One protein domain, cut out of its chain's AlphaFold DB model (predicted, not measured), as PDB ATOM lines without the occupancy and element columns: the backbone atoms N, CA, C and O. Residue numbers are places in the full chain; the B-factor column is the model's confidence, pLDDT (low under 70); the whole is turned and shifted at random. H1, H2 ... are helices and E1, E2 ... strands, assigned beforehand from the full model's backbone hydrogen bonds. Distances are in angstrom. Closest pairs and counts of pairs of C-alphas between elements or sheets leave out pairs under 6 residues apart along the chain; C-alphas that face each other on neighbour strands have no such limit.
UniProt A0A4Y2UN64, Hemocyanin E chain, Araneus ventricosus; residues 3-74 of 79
ATOM      1  N   PHE A   3     241.934 162.186 263.031       97.62
ATOM      2  CA  PHE A   3     241.189 163.327 262.500       97.62
ATOM      3  C   PHE A   3     241.573 163.569 261.042       97.62
ATOM      4  O   PHE A   3     242.674 163.219 260.625       97.62
ATOM      5  N   HIS A   4     240.698 164.231 260.293       97.12
ATOM      6  CA  HIS A   4     241.018 164.765 258.974       97.12
ATOM      7  C   HIS A   4     241.270 166.268 259.098       97.12
ATOM      8  O   HIS A   4     240.374 167.022 259.472       97.12
ATOM      9  N   LEU A   5     242.495 166.705 258.806       97.94
ATOM     10  CA  LEU A   5     242.803 168.120 258.636       97.94
ATOM     11  C   LEU A   5     242.334 168.544 257.249       97.94
ATOM     12  O   LEU A   5     242.886 168.076 256.259       97.94
ATOM     13  N   PHE A   6     241.339 169.422 257.187       98.25
ATOM     14  CA  PHE A   6     240.772 169.930 255.942       98.25
ATOM     15  C   PHE A   6     241.273 171.346 255.645       98.25
ATOM     16  O   PHE A   6     241.310 172.195 256.536       98.25
ATOM     17  N   ALA A   7     241.613 171.605 254.383       98.06
ATOM     18  CA  ALA A   7     241.919 172.934 253.875       98.06
ATOM     19  C   ALA A   7     241.247 173.164 252.514       98.06
ATOM     20  O   ALA A   7     241.158 172.262 251.676       98.06
ATOM     21  N   ILE A   8     240.803 174.400 252.289       98.19
ATOM     22  CA  ILE A   8     240.199 174.860 251.039       98.19
ATOM     23  C   ILE A   8     240.724 176.251 250.694       98.19
ATOM     24  O   ILE A   8     240.933 177.075 251.580       98.19
ATOM     25  N   PHE A   9     240.912 176.510 249.402       98.12
ATOM     26  CA  PHE A   9     241.247 177.834 248.881       98.12
ATOM     27  C   PHE A   9     240.088 178.379 248.052       98.12
ATOM     28  O   PHE A   9     239.645 177.735 247.100       98.12
ATOM     29  N   THR A  10     239.595 179.560 248.403       98.19
ATOM     30  CA  THR A  10     238.472 180.228 247.735       98.19
ATOM     31  C   THR A  10     238.923 181.507 247.034       98.19
ATOM     32  O   THR A  10     240.058 181.967 247.188       98.19
ATOM     33  N   ASN A  11     238.056 182.045 246.178       97.75
ATOM     34  CA  ASN A  11     238.339 183.257 245.424       97.75
ATOM     35  C   ASN A  11     238.122 184.498 246.304       97.75
ATOM     36  O   ASN A  11     236.984 184.868 246.579       97.75
ATOM     37  N   TYR A  12     239.206 185.196 246.650       95.25
ATOM     38  CA  TYR A  12     239.163 186.408 247.476       95.25
ATOM     39  C   TYR A  12     238.143 187.450 246.994       95.25
ATOM     40  O   TYR A  12     237.450 188.051 247.809       95.25
ATOM     41  N   PHE A  13     238.023 187.665 245.680       96.06
ATOM     42  CA  PHE A  13     237.118 188.685 245.139       96.06
ATOM     43  C   PHE A  13     235.633 188.337 245.325       96.06
ATOM     44  O   PHE A  13     234.785 189.229 245.310       96.06
ATOM     45  N   GLU A  14     235.318 187.057 245.519       96.06
ATOM     46  CA  GLU A  14     233.970 186.589 245.856       96.06
ATOM     47  C   GLU A  14     233.706 186.637 247.366       96.06
ATOM     48  O   GLU A  14     232.559 186.818 247.772       96.06
ATOM     49  N   ASP A  15     234.760 186.529 248.178       96.62
ATOM     50  CA  ASP A  15     234.673 186.414 249.637       96.62
ATOM     51  C   ASP A  15     234.720 187.780 250.329       96.62
ATOM     52  O   ASP A  15     233.985 188.030 251.279       96.62
ATOM     53  N   THR A  16     235.555 188.697 249.842       92.50
ATOM     54  CA  THR A  16     235.795 189.985 250.500       92.50
ATOM     55  C   THR A  16     234.542 190.858 250.547       92.50
ATOM     56  O   THR A  16     233.811 190.998 249.558       92.50
ATOM     57  N   VAL A  17     234.301 191.496 251.691       89.44
ATOM     58  CA  VAL A  17     233.357 192.610 251.821       89.44
ATOM     59  C   VAL A  17     234.099 193.919 251.544       89.44
ATOM     60  O   VAL A  17     235.174 194.156 252.081       89.44
ATOM     61  N   ASN A  18     233.532 194.798 250.713       81.25
ATOM     62  CA  ASN A  18     234.137 196.101 250.375       81.25
ATOM     63  C   ASN A  18     234.025 197.129 251.524       81.25
ATOM     64  O   ASN A  18     233.986 198.334 251.282       81.25
ATOM     65  N   ASP A  19     233.913 196.656 252.763       72.12
ATOM     66  CA  ASP A  19     233.930 197.467 253.971       72.12
ATOM     67  C   ASP A  19     235.283 197.263 254.649       72.12
ATOM     68  O   ASP A  19     235.573 196.196 255.183       72.12
ATOM     69  N   HIS A  20     236.144 198.272 254.552       64.75
ATOM     70  CA  HIS A  20     237.512 198.212 255.073       64.75
ATOM     71  C   HIS A  20     237.649 198.848 256.459       64.75
ATOM     72  O   HIS A  20     238.770 199.038 256.932       64.75
ATOM     73  N   GLY A  21     236.527 199.187 257.106       63.00
ATOM     74  CA  GLY A  21     236.533 199.843 258.405       63.00
ATOM     75  C   GLY A  21     237.376 201.115 258.440       63.00
ATOM     76  O   GLY A  21     237.777 201.675 257.420       63.00
ATOM     77  N   ARG A  22     237.631 201.613 259.650       60.94
ATOM     78  CA  ARG A  22     238.485 202.794 259.864       60.94
ATOM     79  C   ARG A  22     239.810 202.470 260.550       60.94
ATOM     80  O   ARG A  22     240.719 203.292 260.499       60.94
ATOM     81  N   THR A  23     239.925 201.304 261.186       67.00
ATOM     82  CA  THR A  23     241.055 200.946 262.057       67.00
ATOM     83  C   THR A  23     241.292 199.434 262.064       67.00
ATOM     84  O   THR A  23     240.350 198.673 262.265       67.00
ATOM     85  N   ASN A  24     242.549 198.995 261.938       70.50
ATOM     86  CA  ASN A  24     242.964 197.585 262.058       70.50
ATOM     87  C   ASN A  24     243.132 197.148 263.529       70.50
ATOM     88  O   ASN A  24     244.133 196.536 263.898       70.50
ATOM     89  N   GLU A  25     242.188 197.506 264.394       80.88
ATOM     90  CA  GLU A  25     242.219 197.126 265.808       80.88
ATOM     91  C   GLU A  25     241.449 195.816 266.029       80.88
ATOM     92  O   GLU A  25     240.330 195.673 265.545       80.88
ATOM     93  N   CYS A  26     242.008 194.890 266.820       82.62
ATOM     94  CA  CYS A  26     241.333 193.656 267.257       82.62
ATOM     95  C   CYS A  26     240.893 192.716 266.106       82.62
ATOM     96  O   CYS A  26     239.728 192.335 266.014       82.62
ATOM     97  N   MET A  27     241.830 192.327 265.231       85.75
ATOM     98  CA  MET A  27     241.556 191.487 264.047       85.75
ATOM     99  C   MET A  27     241.960 190.007 264.202       85.75
ATOM    100  O   MET A  27     241.685 189.198 263.320       85.75
ATOM    101  N   ASP A  28     242.581 189.614 265.316       88.94
ATOM    102  CA  ASP A  28     243.142 188.260 265.475       88.94
ATOM    103  C   ASP A  28     242.072 187.173 265.693       88.94
ATOM    104  O   ASP A  28     242.307 185.996 265.424       88.94
ATOM    105  N   ALA A  29     240.886 187.555 266.178       93.19
ATOM    106  CA  ALA A  29     239.807 186.638 266.563       93.19
ATOM    107  C   ALA A  29     238.579 186.716 265.635       93.19
ATOM    108  O   ALA A  29     237.465 186.358 266.033       93.19
ATOM    109  N   VAL A  30     238.766 187.183 264.395       93.38
ATOM    110  CA  VAL A  30     237.664 187.477 263.460       93.38
ATOM    111  C   VAL A  30     236.764 186.283 263.173       93.38
ATOM    112  O   VAL A  30     235.570 186.481 262.996       93.38
ATOM    113  N   SER A  31     237.282 185.051 263.196       94.56
ATOM    114  CA  SER A  31     236.497 183.848 262.885       94.56
ATOM    115  C   SER A  31     235.309 183.618 263.824       94.56
ATOM    116  O   SER A  31     234.326 183.015 263.410       94.56
ATOM    117  N   TYR A  32     235.391 184.075 265.079       96.00
ATOM    118  CA  TYR A  32     234.306 183.933 266.060       96.00
ATOM    119  C   TYR A  32     233.705 185.271 266.481       96.00
ATOM    120  O   TYR A  32     232.506 185.343 266.736       96.00
ATOM    121  N   CYS A  33     234.518 186.324 266.556       93.94
ATOM    122  CA  CYS A  33     234.091 187.617 267.087       93.94
ATOM    123  C   CYS A  33     233.738 188.638 265.996       93.94
ATOM    124  O   CYS A  33     233.154 189.674 266.306       93.94
ATOM    125  N   GLY A  34     234.097 188.373 264.737       90.88
ATOM    126  CA  GLY A  34     234.088 189.384 263.685       90.88
ATOM    127  C   GLY A  34     235.133 190.479 263.912       90.88
ATOM    128  O   GLY A  34     235.999 190.374 264.783       90.88
ATOM    129  N   ALA A  35     235.061 191.524 263.092       89.62
ATOM    130  CA  ALA A  35     235.907 192.705 263.205       89.62
ATOM    131  C   ALA A  35     235.150 193.819 263.940       89.62
ATOM    132  O   ALA A  35     233.961 194.046 263.704       89.62
ATOM    133  N   LYS A  36     235.832 194.512 264.856       88.75
ATOM    134  CA  LYS A  36     235.218 195.569 265.667       88.75
ATOM    135  C   LYS A  36     234.738 196.720 264.777       88.75
ATOM    136  O   LYS A  36     235.525 197.271 264.013       88.75
ATOM    137  N   ASP A  37     233.470 197.103 264.941       88.69
ATOM    138  CA  ASP A  37     232.814 198.210 264.226       88.69
ATOM    139  C   ASP A  37     232.879 198.091 262.686       88.69
ATOM    140  O   ASP A  37     232.871 199.096 261.975       88.69
ATOM    141  N   GLN A  38     232.955 196.860 262.170       88.81
ATOM    142  CA  GLN A  38     233.060 196.532 260.745       88.81
ATOM    143  C   GLN A  38     232.099 195.399 260.378       88.81
ATOM    144  O   GLN A  38     231.648 194.639 261.241       88.81
ATOM    145  N   LEU A  39     231.804 195.250 259.086       90.88
ATOM    146  CA  LEU A  39     231.166 194.036 258.587       90.88
ATOM    147  C   LEU A  39     232.070 192.808 258.775       90.88
ATOM    148  O   LEU A  39     233.297 192.898 258.812       90.88
ATOM    149  N   TYR A  40     231.446 191.631 258.869       93.19
ATOM    150  CA  TYR A  40     232.186 190.374 258.916       93.19
ATOM    151  C   TYR A  40     233.007 190.207 257.622       93.19
ATOM    152  O   TYR A  40     232.442 190.371 256.538       93.19
ATOM    153  N   PRO A  41     234.316 189.896 257.705       92.12
ATOM    154  CA  PRO A  41     235.246 190.068 256.584       92.12
ATOM    155  C   PRO A  41     235.105 189.032 255.451       92.12
ATOM    156  O   PRO A  41     235.861 189.093 254.483       92.12
ATOM    157  N   ASP A  42     234.153 188.100 255.558       95.56
ATOM    158  CA  ASP A  42     233.866 187.050 254.575       95.56
ATOM    159  C   ASP A  42     232.356 187.007 254.265       95.56
ATOM    160  O   ASP A  42     231.518 186.894 255.159       95.56
ATOM    161  N   LYS A  43     231.992 187.109 252.985       96.62
ATOM    162  CA  LYS A  43     230.610 187.049 252.487       96.62
ATOM    163  C   LYS A  43     229.981 185.663 252.605       96.62
ATOM    164  O   LYS A  43     228.759 185.543 252.467       96.62
ATOM    165  N   ARG A  44     230.777 184.610 252.781       97.31
ATOM    166  CA  ARG A  44     230.268 183.245 252.924       97.31
ATOM    167  C   ARG A  44     229.535 183.083 254.252       97.31
ATOM    168  O   ARG A  44     229.786 183.781 255.230       97.31
ATOM    169  N   ALA A  45     228.611 182.128 254.291       97.94
ATOM    170  CA  ALA A  45     227.970 181.754 255.542       97.94
ATOM    171  C   ALA A  45     229.023 181.215 256.525       97.94
ATOM    172  O   ALA A  45     229.884 180.418 256.148       97.94
ATOM    173  N   MET A  46     228.959 181.645 257.788       97.94
ATOM    174  CA  MET A  46     229.856 181.149 258.833       97.94
ATOM    175  C   MET A  46     229.748 179.622 258.937       97.94
ATOM    176  O   MET A  46     228.652 179.083 259.073       97.94
ATOM    177  N   GLY A  47     230.890 178.933 258.871       97.19
ATOM    178  CA  GLY A  47     230.952 177.468 258.823       97.19
ATOM    179  C   GLY A  47     231.099 176.882 257.416       97.19
ATOM    180  O   GLY A  47     231.287 175.673 257.298       97.19
ATOM    181  N   PHE A  48     231.076 177.703 256.361       98.00
ATOM    182  CA  PHE A  48     231.402 177.266 255.003       98.00
ATOM    183  C   PHE A  48     232.747 176.512 254.957       98.00
ATOM    184  O   PHE A  48     233.712 176.954 255.584       98.00
ATOM    185  N   PRO A  49     232.866 175.406 254.193       97.25
ATOM    186  CA  PRO A  49     231.856 174.790 253.317       97.25
ATOM    187  C   PRO A  49     230.943 173.749 253.996       97.25
ATOM    188  O   PRO A  49     230.268 172.993 253.301       97.25
ATOM    189  N   PHE A  50     230.933 173.677 255.327       97.81
ATOM    190  CA  PHE A  50     230.210 172.665 256.109       97.81
ATOM    191  C   PHE A  50     228.895 173.173 256.718       97.81
ATOM    192  O   PHE A  50     228.238 172.448 257.459       97.81
ATOM    193  N   ASP A  51     228.490 174.407 256.411       98.06
ATOM    194  CA  ASP A  51     227.241 175.013 256.886       98.06
ATOM    195  C   ASP A  51     225.984 174.352 256.291       98.06
ATOM    196  O   ASP A  51     224.876 174.549 256.791       98.06
ATOM    197  N   ARG A  52     226.141 173.560 255.222       96.94
ATOM    198  CA  ARG A  52     225.049 172.895 254.495       96.94
ATOM    199  C   ARG A  52     225.243 171.387 254.450       96.94
ATOM    200  O   ARG A  52     226.355 170.880 254.554       96.94
ATOM    201  N   GLU A  53     224.139 170.677 254.228       97.38
ATOM    202  CA  GLU A  53     224.143 169.225 254.049       97.38
ATOM    203  C   GLU A  53     225.001 168.810 252.841       97.38
ATOM    204  O   GLU A  53     224.781 169.260 251.712       97.38
ATOM    205  N   ILE A  54     225.952 167.906 253.080       97.38
ATOM    206  CA  ILE A  54     226.775 167.273 252.048       97.38
ATOM    207  C   ILE A  54     226.139 165.926 251.707       97.38
ATOM    208  O   ILE A  54     226.045 165.047 252.558       97.38
ATOM    209  N   ARG A  55     225.700 165.764 250.454       97.00
ATOM    210  CA  ARG A  55     225.031 164.537 249.975       97.00
ATOM    211  C   ARG A  55     225.983 163.447 249.477       97.00
ATOM    212  O   ARG A  55     225.524 162.354 249.166       97.00
ATOM    213  N   ALA A  56     227.268 163.761 249.349       97.19
ATOM    214  CA  ALA A  56     228.291 162.797 248.965       97.19
ATOM    215  C   ALA A  56     228.514 161.781 250.091       97.19
ATOM    216  O   ALA A  56     228.408 162.122 251.269       97.19
ATOM    217  N   PHE A  57     228.840 160.542 249.731       95.06
ATOM    218  CA  PHE A  57     229.045 159.474 250.704       95.06
ATOM    219  C   PHE A  57     230.390 159.595 251.432       95.06
ATOM    220  O   PHE A  57     230.491 159.283 252.618       95.06
ATOM    221  N   ASP A  58     231.428 160.055 250.731       94.25
ATOM    222  CA  ASP A  58     232.756 160.264 251.298       94.25
ATOM    223  C   ASP A  58     233.440 161.533 250.762       94.25
ATOM    224  O   ASP A  58     232.953 162.224 249.862       94.25
ATOM    225  N   PHE A  59     234.604 161.854 251.336       93.88
ATOM    226  CA  PHE A  59     235.366 163.030 250.927       93.88
ATOM    227  C   PHE A  59     235.877 162.936 249.485       93.88
ATOM    228  O   PHE A  59     235.970 163.959 248.817       93.88
ATOM    229  N   LYS A  60     236.209 161.740 248.981       94.81
ATOM    230  CA  LYS A  60     236.756 161.586 247.622       94.81
ATOM    231  C   LYS A  60     235.718 161.951 246.572       94.81
ATOM    232  O   LYS A  60     236.082 162.550 245.566       94.81
ATOM    233  N   GLU A  61     234.459 161.606 246.821       96.56
ATOM    234  CA  GLU A  61     233.328 161.987 245.979       96.56
ATOM    235  C   GLU A  61     233.040 163.492 246.063       96.56
ATOM    236  O   GLU A  61     232.772 164.132 245.049       96.56
ATOM    237  N   TRP A  62     233.131 164.077 247.260       96.75
ATOM    238  CA  TRP A  62     232.859 165.502 247.466       96.75
ATOM    239  C   TRP A  62     233.990 166.438 247.006       96.75
ATOM    240  O   TRP A  62     233.762 167.623 246.756       96.75
ATOM    241  N   ARG A  63     235.223 165.929 246.920       96.69
ATOM    242  CA  ARG A  63     236.437 166.730 246.749       96.69
ATOM    243  C   ARG A  63     236.437 167.532 245.448       96.69
ATOM    244  O   ARG A  63     236.416 166.984 244.349       96.69
ATOM    245  N   LEU A  64     236.631 168.840 245.590       97.38
ATOM    246  CA  LEU A  64     236.962 169.743 244.489       97.38
ATOM    247  C   LEU A  64     238.487 169.932 244.345       97.38
ATOM    248  O   LEU A  64     239.230 169.687 245.300       97.38
ATOM    249  N   PRO A  65     238.993 170.406 243.187       98.19
ATOM    250  CA  PRO A  65     240.433 170.595 242.962       98.19
ATOM    251  C   PRO A  65     241.128 171.551 243.946       98.19
ATOM    252  O   PRO A  65     242.329 171.435 244.172       98.19
ATOM    253  N   ASN A  66     240.380 172.483 244.537       98.31
ATOM    254  CA  ASN A  66     240.848 173.456 245.526       98.31
ATOM    255  C   ASN A  66     240.674 172.988 246.983       98.31
ATOM    256  O   ASN A  66     240.886 173.782 247.900       98.31
ATOM    257  N   MET A  67     240.270 171.730 247.195       98.31
ATOM    258  CA  MET A  67     240.104 171.107 248.506       98.31
ATOM    259  C   MET A  67     241.144 170.004 248.730       98.31
ATOM    260  O   MET A  67     241.470 169.216 247.830       98.31
ATOM    261  N   ILE A  68     241.624 169.907 249.966       97.88
ATOM    262  CA  ILE A  68     242.500 168.830 250.417       97.88
ATOM    263  C   ILE A  68     242.158 168.426 251.847       97.88
ATOM    264  O   ILE A  68     241.841 169.270 252.685       97.88
ATOM    265  N   ASP A  69     242.256 167.129 252.121       96.88
ATOM    266  CA  ASP A  69     242.266 166.589 253.468       96.88
ATOM    267  C   ASP A  69     243.543 165.773 253.713       96.88
ATOM    268  O   ASP A  69     244.134 165.203 252.791       96.88
ATOM    269  N   VAL A  70     243.992 165.742 254.965       97.12
ATOM    270  CA  VAL A  70     245.133 164.930 255.400       97.12
ATOM    271  C   VAL A  70     244.789 164.259 256.733       97.12
ATOM    272  O   VAL A  70     244.455 164.961 257.690       97.12
ATOM    273  N   PRO A  71     244.895 162.923 256.847       97.31
ATOM    274  CA  PRO A  71     244.747 162.238 258.126       97.31
ATOM    275  C   PRO A  71     245.843 162.651 259.117       97.31
ATOM    276  O   PRO A  71     247.035 162.542 258.823       97.31
ATOM    277  N   ILE A  72     245.449 163.083 260.313       98.12
ATOM    278  CA  ILE A  72     246.343 163.460 261.411       98.12
ATOM    279  C   ILE A  72     245.964 162.729 262.701       98.12
ATOM    280  O   ILE A  72     244.829 162.289 262.891       98.12
ATOM    281  N   LYS A  73     246.922 162.630 263.627       98.12
ATOM    282  CA  LYS A  73     246.714 162.052 264.958       98.12
ATOM    283  C   LYS A  73     246.940 163.111 266.025       98.12
ATOM    284  O   LYS A  73     248.033 163.658 266.126       98.12
ATOM    285  N   ILE A  74     245.936 163.332 266.870       96.62
ATOM    286  CA  ILE A  74     246.085 164.155 268.076       96.62
ATOM    287  C   ILE A  74     246.333 163.220 269.264       96.62
ATOM    288  O   ILE A  74     245.568 162.271 269.498       96.62
TER     289      ILE A  74
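AT A GLANCE: This is residues 3 to 74 of the 79 residues of the protein "Hemocyanin E chain" of Araneus ventricosus (UniProt A0A4Y2UN64). What does one see first? There is little regular structure: a two-stranded antiparallel ribbon, E1 and E2, lies toward one end, and a long, loose loop with short helices H1, H2 and H3 joins its strands. What is printed? Of 72 residues, 25 are in named elements, E1, H1, H2, H3, E2 in order, class mixed. The whole is loose, radius of gyration of the C-alphas 15.3 A, spans 44 by 29 by 20 A.

IN THESE COORDINATES: Where does E1 begin? E1, residues 3 to 8, 16.3 A long, begins at C-alpha (241.189, 163.327, 262.500). What follows? H1 is residues 12 to 15, H2 30 to 33, H3 59 to 62; E2, residues 67 to 73, 19.9 A, ends at C-alpha (246.714, 162.052, 264.958).

HOW THE PARTS SIT: How do the strands pair? E1 and E2 are antiparallel at 155 degrees; N 5 and O 70 are within hydrogen-bond range at 2.9 A. And the helices? They touch no helix; H3 and E2 are near each other, with 5 pairs of C-alphas within 10 A. H1, H2 and H3 are too short for an O i to N i+4 pair; the single O i to N i+3 pair is within range in H1 and H3, not in H2.

THE WHOLE: Which links are long? H1 to H2, 14 residues, and H2 to H3, 25 residues; the printed part has no cut. Where is confidence low? Residues 20 to 23 have pLDDT under 70.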